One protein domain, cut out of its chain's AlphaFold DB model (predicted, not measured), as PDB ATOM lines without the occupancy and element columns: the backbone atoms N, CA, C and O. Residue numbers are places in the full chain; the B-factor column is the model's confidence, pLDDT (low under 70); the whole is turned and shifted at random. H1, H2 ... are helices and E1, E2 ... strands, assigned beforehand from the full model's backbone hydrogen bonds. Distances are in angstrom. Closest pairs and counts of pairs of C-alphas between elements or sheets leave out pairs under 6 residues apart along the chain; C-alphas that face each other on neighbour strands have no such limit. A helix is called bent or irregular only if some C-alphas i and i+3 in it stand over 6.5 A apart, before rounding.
ATOM      1  N   MET A 144     146.031 240.532 227.632       86.00
ATOM      2  CA  MET A 144     146.381 240.752 226.224       86.00
ATOM      3  C   MET A 144     146.985 239.462 225.654       86.00
ATOM      4  O   MET A 144     148.129 239.110 225.951       86.00
ATOM      5  N   LEU A 145     146.215 238.737 224.839       83.88
ATOM      6  CA  LEU A 145     146.578 237.397 224.379       83.88
ATOM      7  C   LEU A 145     147.507 237.459 223.164       83.88
ATOM      8  O   LEU A 145     147.238 238.144 222.175       83.88
ATOM      9  N   LYS A 146     148.570 236.651 223.195       82.56
ATOM     10  CA  LYS A 146     149.493 236.462 222.063       82.56
ATOM     11  C   LYS A 146     148.764 235.911 220.821       82.56
ATOM     12  O   LYS A 146     147.748 235.227 220.967       82.56
ATOM     13  N   PRO A 147     149.277 236.125 219.598       81.31
ATOM     14  CA  PRO A 147     150.527 236.811 219.267       81.31
ATOM     15  C   PRO A 147     150.409 238.334 219.377       81.31
ATOM     16  O   PRO A 147     149.317 238.889 219.263       81.31
ATOM     17  N   ASN A 148     151.550 238.982 219.594       86.31
ATOM     18  CA  ASN A 148     151.682 240.429 219.541       86.31
ATOM     19  C   ASN A 148     152.719 240.836 218.492       86.31
ATOM     20  O   ASN A 148     153.513 240.005 218.041       86.31
ATOM     21  N   SER A 149     152.672 242.092 218.070       88.38
ATOM     22  CA  SER A 149     153.593 242.642 217.080       88.38
ATOM     23  C   SER A 149     153.872 244.108 217.359       88.38
ATOM     24  O   SER A 149     152.945 244.888 217.582       88.38
ATOM     25  N   GLU A 150     155.139 244.505 217.272       92.62
ATOM     26  CA  GLU A 150     155.498 245.920 217.265       92.62
ATOM     27  C   GLU A 150     155.020 246.582 215.970       92.62
ATOM     28  O   GLU A 150     155.264 246.083 214.871       92.62
ATOM     29  N   ALA A 151     154.343 247.717 216.109       90.50
ATOM     30  CA  ALA A 151     153.824 248.497 214.999       90.50
ATOM     31  C   ALA A 151     154.073 249.993 215.218       90.50
ATOM     32  O   ALA A 151     154.226 250.470 216.347       90.50
ATOM     33  N   ILE A 152     154.097 250.737 214.115       92.31
ATOM     34  CA  ILE A 152     154.139 252.200 214.117       92.31
ATOM     35  C   ILE A 152     152.718 252.702 213.869       92.31
ATOM     36  O   ILE A 152     152.051 252.245 212.939       92.31
ATOM     37  N   MET A 153     152.250 253.623 214.708       91.31
ATOM     38  CA  MET A 153     150.937 254.246 214.554       91.31
ATOM     39  C   MET A 153     150.845 255.073 213.269       91.31
ATOM     40  O   MET A 153     151.813 255.702 212.844       91.31
ATOM     41  N   THR A 154     149.652 255.110 212.675       91.19
ATOM     42  CA  THR A 154     149.330 256.072 211.616       91.19
ATOM     43  C   THR A 154     149.214 257.481 212.193       91.19
ATOM     44  O   THR A 154     148.937 257.650 213.381       91.19
ATOM     45  N   LYS A 192     155.578 254.161 218.528       93.31
ATOM     46  CA  LYS A 192     155.670 252.704 218.608       93.31
ATOM     47  C   LYS A 192     154.650 252.161 219.599       93.31
ATOM     48  O   LYS A 192     154.612 252.596 220.748       93.31
ATOM     49  N   ILE A 193     153.894 251.167 219.158       94.06
ATOM     50  CA  ILE A 193     152.923 250.430 219.964       94.06
ATOM     51  C   ILE A 193     153.162 248.933 219.828       94.06
ATOM     52  O   ILE A 193     153.659 248.460 218.806       94.06
ATOM     53  N   ASN A 194     152.775 248.175 220.848       93.44
ATOM     54  CA  ASN A 194     152.742 246.721 220.768       93.44
ATOM     55  C   ASN A 194     151.294 246.273 220.555       93.44
ATOM     56  O   ASN A 194     150.480 246.394 221.467       93.44
ATOM     57  N   GLN A 195     150.960 245.822 219.347       91.88
ATOM     58  CA  GLN A 195     149.604 245.446 218.950       91.88
ATOM     59  C   GLN A 195     149.284 243.994 219.296       91.88
ATOM     60  O   GLN A 195     150.130 243.110 219.186       91.88
ATOM     61  N   PHE A 196     148.028 243.748 219.651       90.12
ATOM     62  CA  PHE A 196     147.468 242.449 219.989       90.12
ATOM     63  C   PHE A 196     146.163 242.248 219.226       90.12
ATOM     64  O   PHE A 196     145.310 243.136 219.145       90.12
ATOM     65  N   GLY A 197     145.978 241.040 218.701       86.00
ATOM     66  CA  GLY A 197     144.732 240.675 218.034       86.00
ATOM     67  C   GLY A 197     143.615 240.261 218.994       86.00
ATOM     68  O   GLY A 197     142.459 240.139 218.596       86.00
ATOM     69  N   ARG A 198     143.939 239.964 220.252       86.88
ATOM     70  CA  ARG A 198     142.986 239.364 221.184       86.88
ATOM     71  C   ARG A 198     143.174 239.916 222.586       86.88
ATOM     72  O   ARG A 198     144.305 240.055 223.047       86.88
ATOM     73  N   CYS A 199     142.063 240.160 223.260       87.19
ATOM     74  CA  CYS A 199     142.026 240.568 224.656       87.19
ATOM     75  C   CYS A 199     140.977 239.726 225.376       87.19
ATOM     76  O   CYS A 199     139.861 239.574 224.879       87.19
ATOM     77  N   ARG A 200     141.339 239.160 226.525       82.88
ATOM     78  CA  ARG A 200     140.389 238.492 227.414       82.88
ATOM     79  C   ARG A 200     139.889 239.484 228.459       82.88
ATOM     80  O   ARG A 200     140.696 240.158 229.100       82.88
ATOM     81  N   ILE A 201     138.572 239.551 228.626       77.94
ATOM     82  CA  ILE A 201     137.886 240.335 229.651       77.94
ATOM     83  C   ILE A 201     136.902 239.412 230.367       77.94
ATOM     84  O   ILE A 201     135.940 238.961 229.752       77.94
ATOM     85  N   GLY A 202     137.156 239.121 231.645       72.38
ATOM     86  CA  GLY A 202     136.445 238.046 232.340       72.38
ATOM     87  C   GLY A 202     136.601 236.726 231.579       72.38
ATOM     88  O   GLY A 202     137.654 236.451 231.000       72.38
ATOM     89  N   SER A 203     135.524 235.953 231.480       67.62
ATOM     90  CA  SER A 203     135.497 234.715 230.690       67.62
ATOM     91  C   SER A 203     135.429 234.941 229.169       67.62
ATOM     92  O   SER A 203     135.584 233.991 228.395       67.62
ATOM     93  N   GLU A 204     135.236 236.180 228.701       73.69
ATOM     94  CA  GLU A 204     135.058 236.483 227.282       73.69
ATOM     95  C   GLU A 204     136.369 236.848 226.577       73.69
ATOM     96  O   GLU A 204     137.199 237.614 227.069       73.69
ATOM     97  N   VAL A 205     136.552 236.320 225.363       80.69
ATOM     98  CA  VAL A 205     137.694 236.649 224.499       80.69
ATOM     99  C   VAL A 205     137.230 237.505 223.330       80.69
ATOM    100  O   VAL A 205     136.607 237.021 222.379       80.69
ATOM    101  N   PHE A 206     137.632 238.768 223.363       83.62
ATOM    102  CA  PHE A 206     137.409 239.728 222.297       83.62
ATOM    103  C   PHE A 206     138.502 239.609 221.239       83.62
ATOM    104  O   PHE A 206     139.698 239.502 221.533       83.62
ATOM    105  N   GLY A 207     138.068 239.592 219.986       82.94
ATOM    106  CA  GLY A 207     138.919 239.548 218.809       82.94
ATOM    107  C   GLY A 207     139.050 240.910 218.144       82.94
ATOM    108  O   GLY A 207     138.485 241.907 218.582       82.94
ATOM    109  N   PHE A 208     139.775 240.927 217.035       79.31
ATOM    110  CA  PHE A 208     139.965 242.102 216.195       79.31
ATOM    111  C   PHE A 208     139.494 241.837 214.764       79.31
ATOM    112  O   PHE A 208     139.459 240.683 214.321       79.31
ATOM    113  N   ALA A 209     139.148 242.903 214.043       71.69
ATOM    114  CA  ALA A 209     138.474 242.852 212.745       71.69
ATOM    115  C   ALA A 209     139.187 241.980 211.695       71.69
ATOM    116  O   ALA A 209     138.533 241.269 210.936       71.69
ATOM    117  N   MET A 210     140.525 241.981 211.670       62.94
ATOM    118  CA  MET A 210     141.302 241.239 210.666       62.94
ATOM    119  C   MET A 210     141.519 239.756 211.011       62.94
ATOM    120  O   MET A 210     142.115 239.017 210.226       62.94
ATOM    121  N   SER A 211     141.035 239.277 212.162       61.66
ATOM    122  CA  SER A 211     141.074 237.850 212.478       61.66
ATOM    123  C   SER A 211     139.944 237.106 211.771       61.66
ATOM    124  O   SER A 211     138.783 237.221 212.161       61.66
ATOM    125  N   VAL A 212     140.285 236.245 210.807       55.09
ATOM    126  CA  VAL A 212     139.327 235.360 210.108       55.09
ATOM    127  C   VAL A 212     138.577 234.438 211.084       55.09
ATOM    128  O   VAL A 212     137.427 234.079 210.853       55.09
ATOM    129  N   ARG A 213     139.211 234.063 212.205       54.97
ATOM    130  CA  ARG A 213     138.624 233.164 213.219       54.97
ATOM    131  C   ARG A 213     137.794 233.891 214.280       54.97
ATOM    132  O   ARG A 213     137.020 233.246 214.977       54.97
ATOM    133  N   HIS A 214     137.963 235.208 214.423       56.66
ATOM    134  CA  HIS A 214     137.407 235.989 215.536       56.66
ATOM    135  C   HIS A 214     136.667 237.255 215.081       56.66
ATOM    136  O   HIS A 214     136.408 238.139 215.889       56.66
ATOM    137  N   THR A 215     136.278 237.349 213.806       59.72
ATOM    138  CA  THR A 215     135.549 238.513 213.279       59.72
ATOM    139  C   THR A 215     134.264 238.774 214.072       59.72
ATOM    140  O   THR A 215     133.943 239.921 214.368       59.72
ATOM    141  N   LYS A 216     133.570 237.712 214.510       61.88
ATOM    142  CA  LYS A 216     132.355 237.823 215.334       61.88
ATOM    143  C   LYS A 216     132.613 238.395 216.732       61.88
ATOM    144  O   LYS A 216     131.773 239.132 217.223       61.88
ATOM    145  N   SER A 217     133.768 238.114 217.339       71.88
ATOM    146  CA  SER A 217     134.130 238.653 218.657       71.88
ATOM    147  C   SER A 217     134.843 240.008 218.588       71.88
ATOM    148  O   SER A 217     135.366 240.472 219.597       71.88
ATOM    149  N   SER A 218     134.883 240.641 217.408       81.44
ATOM    150  CA  SER A 218     135.384 242.012 217.234       81.44
ATOM    151  C   SER A 218     134.293 243.076 217.344       81.44
ATOM    152  O   SER A 218     134.608 244.240 217.575       81.44
ATOM    153  N   CYS A 219     133.021 242.702 217.183       86.38
ATOM    154  CA  CYS A 219     131.901 243.619 217.365       86.38
ATOM    155  C   CYS A 219     131.616 243.783 218.858       86.38
ATOM    156  O   CYS A 219     131.445 242.793 219.565       86.38
ATOM    157  N   VAL A 220     131.544 245.027 219.315       87.38
ATOM    158  CA  VAL A 220     131.284 245.368 220.714       87.38
ATOM    159  C   VAL A 220     130.215 246.439 220.827       87.38
ATOM    160  O   VAL A 220     130.024 247.248 219.917       87.38
ATOM    161  N   LEU A 221     129.533 246.445 221.969       86.12
ATOM    162  CA  LEU A 221     128.626 247.503 222.384       86.12
ATOM    163  C   LEU A 221     129.221 248.159 223.629       86.12
ATOM    164  O   LEU A 221     129.295 247.524 224.679       86.12
ATOM    165  N   ALA A 222     129.666 249.406 223.508       86.75
ATOM    166  CA  ALA A 222     130.124 250.180 224.653       86.75
ATOM    167  C   ALA A 222     128.955 250.984 225.220       86.75
ATOM    168  O   ALA A 222     128.268 251.678 224.472       86.75
ATOM    169  N   LYS A 223     128.737 250.882 226.530       85.19
ATOM    170  CA  LYS A 223     127.736 251.663 227.256       85.19
ATOM    171  C   LYS A 223     128.444 252.695 228.126       85.19
ATOM    172  O   LYS A 223     129.393 252.341 228.822       85.19
ATOM    173  N   PHE A 224     127.983 253.938 228.095       83.12
ATOM    174  CA  PHE A 224     128.499 255.019 228.932       83.12
ATOM    175  C   PHE A 224     127.351 255.645 229.708       83.12
ATOM    176  O   PHE A 224     126.294 255.907 229.141       83.12
ATOM    177  N   ILE A 225     127.573 255.896 230.995       82.94
ATOM    178  CA  ILE A 225     126.653 256.680 231.814       82.94
ATOM    179  C   ILE A 225     127.026 258.148 231.609       82.94
ATOM    180  O   ILE A 225     128.170 258.545 231.838       82.94
ATOM    181  N   THR A 226     126.075 258.939 231.129       81.81
ATOM    182  CA  THR A 226     126.239 260.383 230.944       81.81
ATOM    183  C   THR A 226     126.110 261.115 232.282       81.81
ATOM    184  O   THR A 226     125.656 260.548 233.276       81.81
ATOM    185  N   SER A 227     126.489 262.398 232.327       79.38
ATOM    186  CA  SER A 227     126.339 263.237 233.531       79.38
ATOM    187  C   SER A 227     124.905 263.296 234.057       79.38
ATOM    188  O   SER A 227     124.697 263.553 235.242       79.38
ATOM    189  N   ASP A 228     123.942 263.040 233.177       83.19
ATOM    190  CA  ASP A 228     122.514 263.168 233.435       83.19
ATOM    191  C   ASP A 228     121.904 261.834 233.909       83.19
ATOM    192  O   ASP A 228     120.712 261.761 234.191       83.19
ATOM    193  N   GLY A 229     122.720 260.775 234.025       79.19
ATOM    194  CA  GLY A 229     122.307 259.431 234.447       79.19
ATOM    195  C   GLY A 229     121.778 258.542 233.315       79.19
ATOM    196  O   GLY A 229     121.525 257.354 233.533       79.19
ATOM    197  N   GLU A 230     121.656 259.086 232.104       83.50
ATOM    198  CA  GLU A 230     121.237 258.347 230.911       83.50
ATOM    199  C   GLU A 230     122.363 257.454 230.385       83.50
ATOM    200  O   GLU A 230     123.547 257.797 230.491       83.50
ATOM    201  N   VAL A 231     121.992 256.309 229.806       83.38
ATOM    202  CA  VAL A 231     122.944 255.331 229.265       83.38
ATOM    203  C   VAL A 231     123.011 255.440 227.749       83.38
ATOM    204  O   VAL A 231     122.132 254.950 227.037       83.38
ATOM    205  N   ASP A 232     124.116 255.978 227.251       85.31
ATOM    206  CA  ASP A 232     124.408 255.970 225.825       85.31
ATOM    207  C   ASP A 232     125.037 254.641 225.414       85.31
ATOM    208  O   ASP A 232     125.889 254.089 226.112       85.31
ATOM    209  N   SER A 233     124.652 254.140 224.240       85.81
ATOM    210  CA  SER A 233     125.169 252.890 223.682       85.81
ATOM    211  C   SER A 233     125.806 253.121 222.314       85.81
ATOM    212  O   SER A 233     125.146 253.565 221.377       85.81
ATOM    213  N   TYR A 234     127.079 252.752 222.178       86.88
ATOM    214  CA  TYR A 234     127.861 252.909 220.955       86.88
ATOM    215  C   TYR A 234     128.285 251.535 220.435       86.88
ATOM    216  O   TYR A 234     129.159 250.888 221.021       86.88
ATOM    217  N   PRO A 235     127.669 251.045 219.348       90.12
ATOM    218  CA  PRO A 235     128.124 249.831 218.697       90.12
ATOM    219  C   PRO A 235     129.358 250.139 217.841       90.12
ATOM    220  O   PRO A 235     129.430 251.159 217.153       90.12
ATOM    221  N   GLY A 236     130.343 249.250 217.858       89.44
ATOM    222  CA  GLY A 236     131.569 249.425 217.089       89.44
ATOM    223  C   GLY A 236     132.300 248.119 216.829       89.44
ATOM    224  O   GLY A 236     131.911 247.051 217.303       89.44
ATOM    225  N   GLN A 237     133.379 248.216 216.061       89.75
ATOM    226  CA  GLN A 237     134.252 247.097 215.746       89.75
ATOM    227  C   GLN A 237     135.681 247.375 216.190       89.75
ATOM    228  O   GLN A 237     136.314 248.339 215.747       89.75
ATOM    229  N   ILE A 238     136.206 246.486 217.026       91.00
ATOM    230  CA  ILE A 238     137.591 246.506 217.478       91.00
ATOM    231  C   ILE A 238     138.503 246.236 216.285       91.00
ATOM    232  O   ILE A 238     138.463 245.172 215.665       91.00
ATOM    233  N   GLN A 239     139.354 247.208 215.983       90.62
ATOM    234  CA  GLN A 239     140.355 247.109 214.931       90.62
ATOM    235  C   GLN A 239     141.595 246.374 215.425       90.62
ATOM    236  O   GLN A 239     142.099 245.519 214.711       90.62
ATOM    237  N   TYR A 240     142.063 246.683 216.636       90.38
ATOM    238  CA  TYR A 240     143.118 245.960 217.354       90.38
ATOM    239  C   TYR A 240     143.212 246.459 218.802       90.38
ATOM    240  O   TYR A 240     142.757 247.556 219.135       90.38
ATOM    241  N   PHE A 241     143.846 245.662 219.654       92.12
ATOM    242  CA  PHE A 241     144.278 246.072 220.987       92.12
ATOM    243  C   PHE A 241     145.753 246.454 220.952       92.12
ATOM    244  O   PHE A 241     146.487 245.992 220.079       92.12
ATOM    245  N   PHE A 242     146.215 247.287 221.876       93.00
ATOM    246  CA  PHE A 242     147.630 247.623 221.949       93.00
ATOM    247  C   PHE A 242     148.066 248.074 223.339       93.00
ATOM    248  O   PHE A 242     147.282 248.608 224.123       93.00
ATOM    249  N   LYS A 243     149.351 247.864 223.618       93.94
ATOM    250  CA  LYS A 243     150.064 248.468 224.741       93.94
ATOM    251  C   LYS A 243     150.820 249.695 224.263       93.94
ATOM    252  O   LYS A 243     151.509 249.637 223.239       93.94
ATOM    253  N   HIS A 244     150.703 250.781 225.014       94.31
ATOM    254  CA  HIS A 244     151.435 252.015 224.767       94.31
ATOM    255  C   HIS A 244     152.078 252.522 226.058       94.31
ATOM    256  O   HIS A 244     151.423 252.609 227.095       94.31
ATOM    257  N   THR A 245     153.362 252.861 225.981       92.94
ATOM    258  CA  THR A 245     154.138 253.365 227.117       92.94
ATOM    259  C   THR A 245     154.339 254.864 226.984       92.94
ATOM    260  O   THR A 245     154.817 255.345 225.955       92.94
ATOM    261  N   VAL A 246     154.018 255.594 228.046       91.00
ATOM    262  CA  VAL A 246     154.239 257.034 228.165       91.00
ATOM    263  C   VAL A 246     155.358 257.298 229.164       91.00
ATOM    264  O   VAL A 246     155.382 256.703 230.238       91.00
ATOM    265  N   ASP A 247     156.260 258.216 228.825       90.31
ATOM    266  CA  ASP A 247     157.301 258.711 229.727       90.31
ATOM    267  C   ASP A 247     156.759 259.883 230.556       90.31
ATOM    268  O   ASP A 247     156.851 261.042 230.149       90.31
ATOM    269  N   LEU A 248     156.151 259.587 231.706       88.81
ATOM    270  CA  LEU A 248     155.726 260.621 232.646       88.81
ATOM    271  C   LEU A 248     156.909 261.062 233.531       88.81
ATOM    272  O   LEU A 248     157.848 260.288 233.742       88.81
ATOM    273  N   PRO A 249     156.877 262.273 234.123       85.31
ATOM    274  CA  PRO A 249     157.942 262.741 235.019       85.31
ATOM    275  C   PRO A 249     158.172 261.853 236.253       85.31
ATOM    276  O   PRO A 249     159.261 261.852 236.817       85.31
ATOM    277  N   ASN A 250     157.156 261.093 236.673       85.19
ATOM    278  CA  ASN A 250     157.214 260.147 237.790       85.19
ATOM    279  C   ASN A 250     157.623 258.718 237.376       85.19
ATOM    280  O   ASN A 250     157.705 257.845 238.238       85.19
ATOM    281  N   GLY A 251     157.884 258.475 236.089       89.25
ATOM    282  CA  GLY A 251     158.285 257.177 235.556       89.25
ATOM    283  C   GLY A 251     157.543 256.797 234.277       89.25
ATOM    284  O   GLY A 251     156.610 257.464 233.832       89.25
ATOM    285  N   GLN A 252     157.966 255.691 233.669       91.19
ATOM    286  CA  GLN A 252     157.241 255.116 232.540       91.19
ATOM    287  C   GLN A 252     155.944 254.469 233.008       91.19
ATOM    288  O   GLN A 252     155.940 253.705 233.971       91.19
ATOM    289  N   MET A 253     154.862 254.733 232.282       89.38
ATOM    290  CA  MET A 253     153.565 254.128 232.542       89.38
ATOM    291  C   MET A 253     153.034 253.437 231.292       89.38
ATOM    292  O   MET A 253     153.022 254.013 230.205       89.38
ATOM    293  N   GLU A 254     152.614 252.185 231.450       90.62
ATOM    294  CA  GLU A 254     152.036 251.378 230.378       90.62
ATOM    295  C   GLU A 254     150.508 251.440 230.427       90.62
ATOM    296  O   GLU A 254     149.891 251.241 231.472       90.62
ATOM    297  N   HIS A 255     149.900 251.679 229.270       90.12
ATOM    298  CA  HIS A 255     148.459 251.679 229.072       90.12
ATOM    299  C   HIS A 255     148.045 250.555 228.129       90.12
ATOM    300  O   HIS A 255     148.627 250.383 227.058       90.12
ATOM    301  N   ASN A 256     146.991 249.837 228.512       91.19
ATOM    302  CA  ASN A 256     146.301 248.863 227.675       91.19
ATOM    303  C   ASN A 256     145.099 249.543 227.014       91.19
ATOM    304  O   ASN A 256     144.185 249.981 227.709       91.19
ATOM    305  N   LEU A 257     145.099 249.636 225.686       91.69
ATOM    306  CA  LEU A 257     144.105 250.384 224.919       91.69
ATOM    307  C   LEU A 257     143.511 249.525 223.796       91.69
ATOM    308  O   LEU A 257     144.102 248.537 223.352       91.69
ATOM    309  N   ALA A 258     142.326 249.915 223.326       91.94
ATOM    310  CA  ALA A 258     141.662 249.319 222.173       91.94
ATOM    311  C   ALA A 258     141.355 250.409 221.144       91.94
ATOM    312  O   ALA A 258     140.824 251.462 221.497       91.94
ATOM    313  N   TYR A 259     141.668 250.151 219.875       91.94
ATOM    314  CA  TYR A 259     141.248 251.015 218.776       91.94
ATOM    315  C   TYR A 259     139.939 250.483 218.195       91.94
ATOM    316  O   TYR A 259     139.888 249.356 217.698       91.94
ATOM    317  N   ILE A 260     138.873 251.279 218.285       91.38
ATOM    318  CA  ILE A 260     137.513 250.883 217.903       91.38
ATOM    319  C   ILE A 260     137.009 251.811 216.802       91.38
ATOM    320  O   ILE A 260     137.086 253.032 216.917       91.38
ATOM    321  N   CYS A 261     136.474 251.219 215.738       90.94
ATOM    322  CA  CYS A 261     135.724 251.933 214.716       90.94
ATOM    323  C   CYS A 261     134.238 251.907 215.091       90.94
ATOM    324  O   CYS A 261     133.615 250.844 215.056       90.94
ATOM    325  N   TRP A 262     133.682 253.047 215.490       91.00
ATOM    326  CA  TRP A 262     132.272 253.160 215.870       91.00
ATOM    327  C   TRP A 262     131.364 253.189 214.638       91.00
ATOM    328  O   TRP A 262     131.660 253.867 213.651       91.00
ATOM    329  N   TYR A 263     130.241 252.473 214.698       87.75
ATOM    330  CA  TYR A 263     129.234 252.524 213.645       87.75
ATOM    331  C   TYR A 263     128.410 253.804 213.759       87.75
ATOM    332  O   TYR A 263     128.110 254.281 214.853       87.75
TER     333      TYR A 263
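What this domain is: This is residues 144 to 154 and 192 to 263 of the 271 residues of an uncharacterized protein of Rhizophagus irregularis (strain DAOM 197198w) (UniProt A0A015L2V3). One strongly twisted sheet of bent strands spreads into arms: E5, bent by 101 degrees at residue 237, makes one ribbon with E4 and a longer one with E6, and E2 joins E5 beyond the bend, bringing E1 and E3 with it. The short helix H1 sits beside the strands near E3, and residues 247 to 252 stick out. The printed part has 83 residues, with one named helix and six named strands, E1, E2 and E3 coming before H1 along the chain and E4, E5 and E6 after it; it is mostly strand, and the neighbour pairs of its branched sheet, E1 and E2, E2 and E3, E2 and E5, E4 and E5, and E5 and E6, are antiparallel. It is only just loose, close to compact, with a radius of gyration of the C-alphas of 14.6 A and spans of 37 by 37 by 28 A.

Where its parts are: Find C-alpha 144 at (146.381, 240.752, 226.224), where E1 begins; it runs to residue 152, 18.4 A. Past the cut, read E2, residues 192 to 201, 24.3 A. Next come E3, residues 204 to 206, 6.4 A; H1, residues 215 to 218, 5.3 A; and E4, residues 219 to 225, 20.2 A. E5, residues 231 to 248, spans 33.4 A. E6, residues 251 to 262, 32.9 A, ends at (132.272, 253.160, 215.870).

How they stand to each other: E1 lies on one side of E2, with N 149 and O 195 3.0 A apart. On the other side, look for E3, a hairpin with E2 (N 199 and O 206, 3.0 A), and E5 (N 196 and O 241, 2.8 A). H1 is on the sheet at a height of 6.2 A, over none of its strands; it is too short for an O i to N i+4 pair. E4, E5 and E6 form a meander, each strand the antiparallel neighbour of the one before: see N 222 and O 234, 2.9 A, and N 244 and O 255, 2.9 A.

The domain as a whole: The farthest C-alphas, Arg 213 and Pro 249, are 41.5 A apart. Residues 155 to 191 are not printed; C-alphas 154 and 192 are 10.0 A apart across this cut. Of the links printed whole, none is long. Look for pLDDT under 70 at residue 203 and residues 210 to 216.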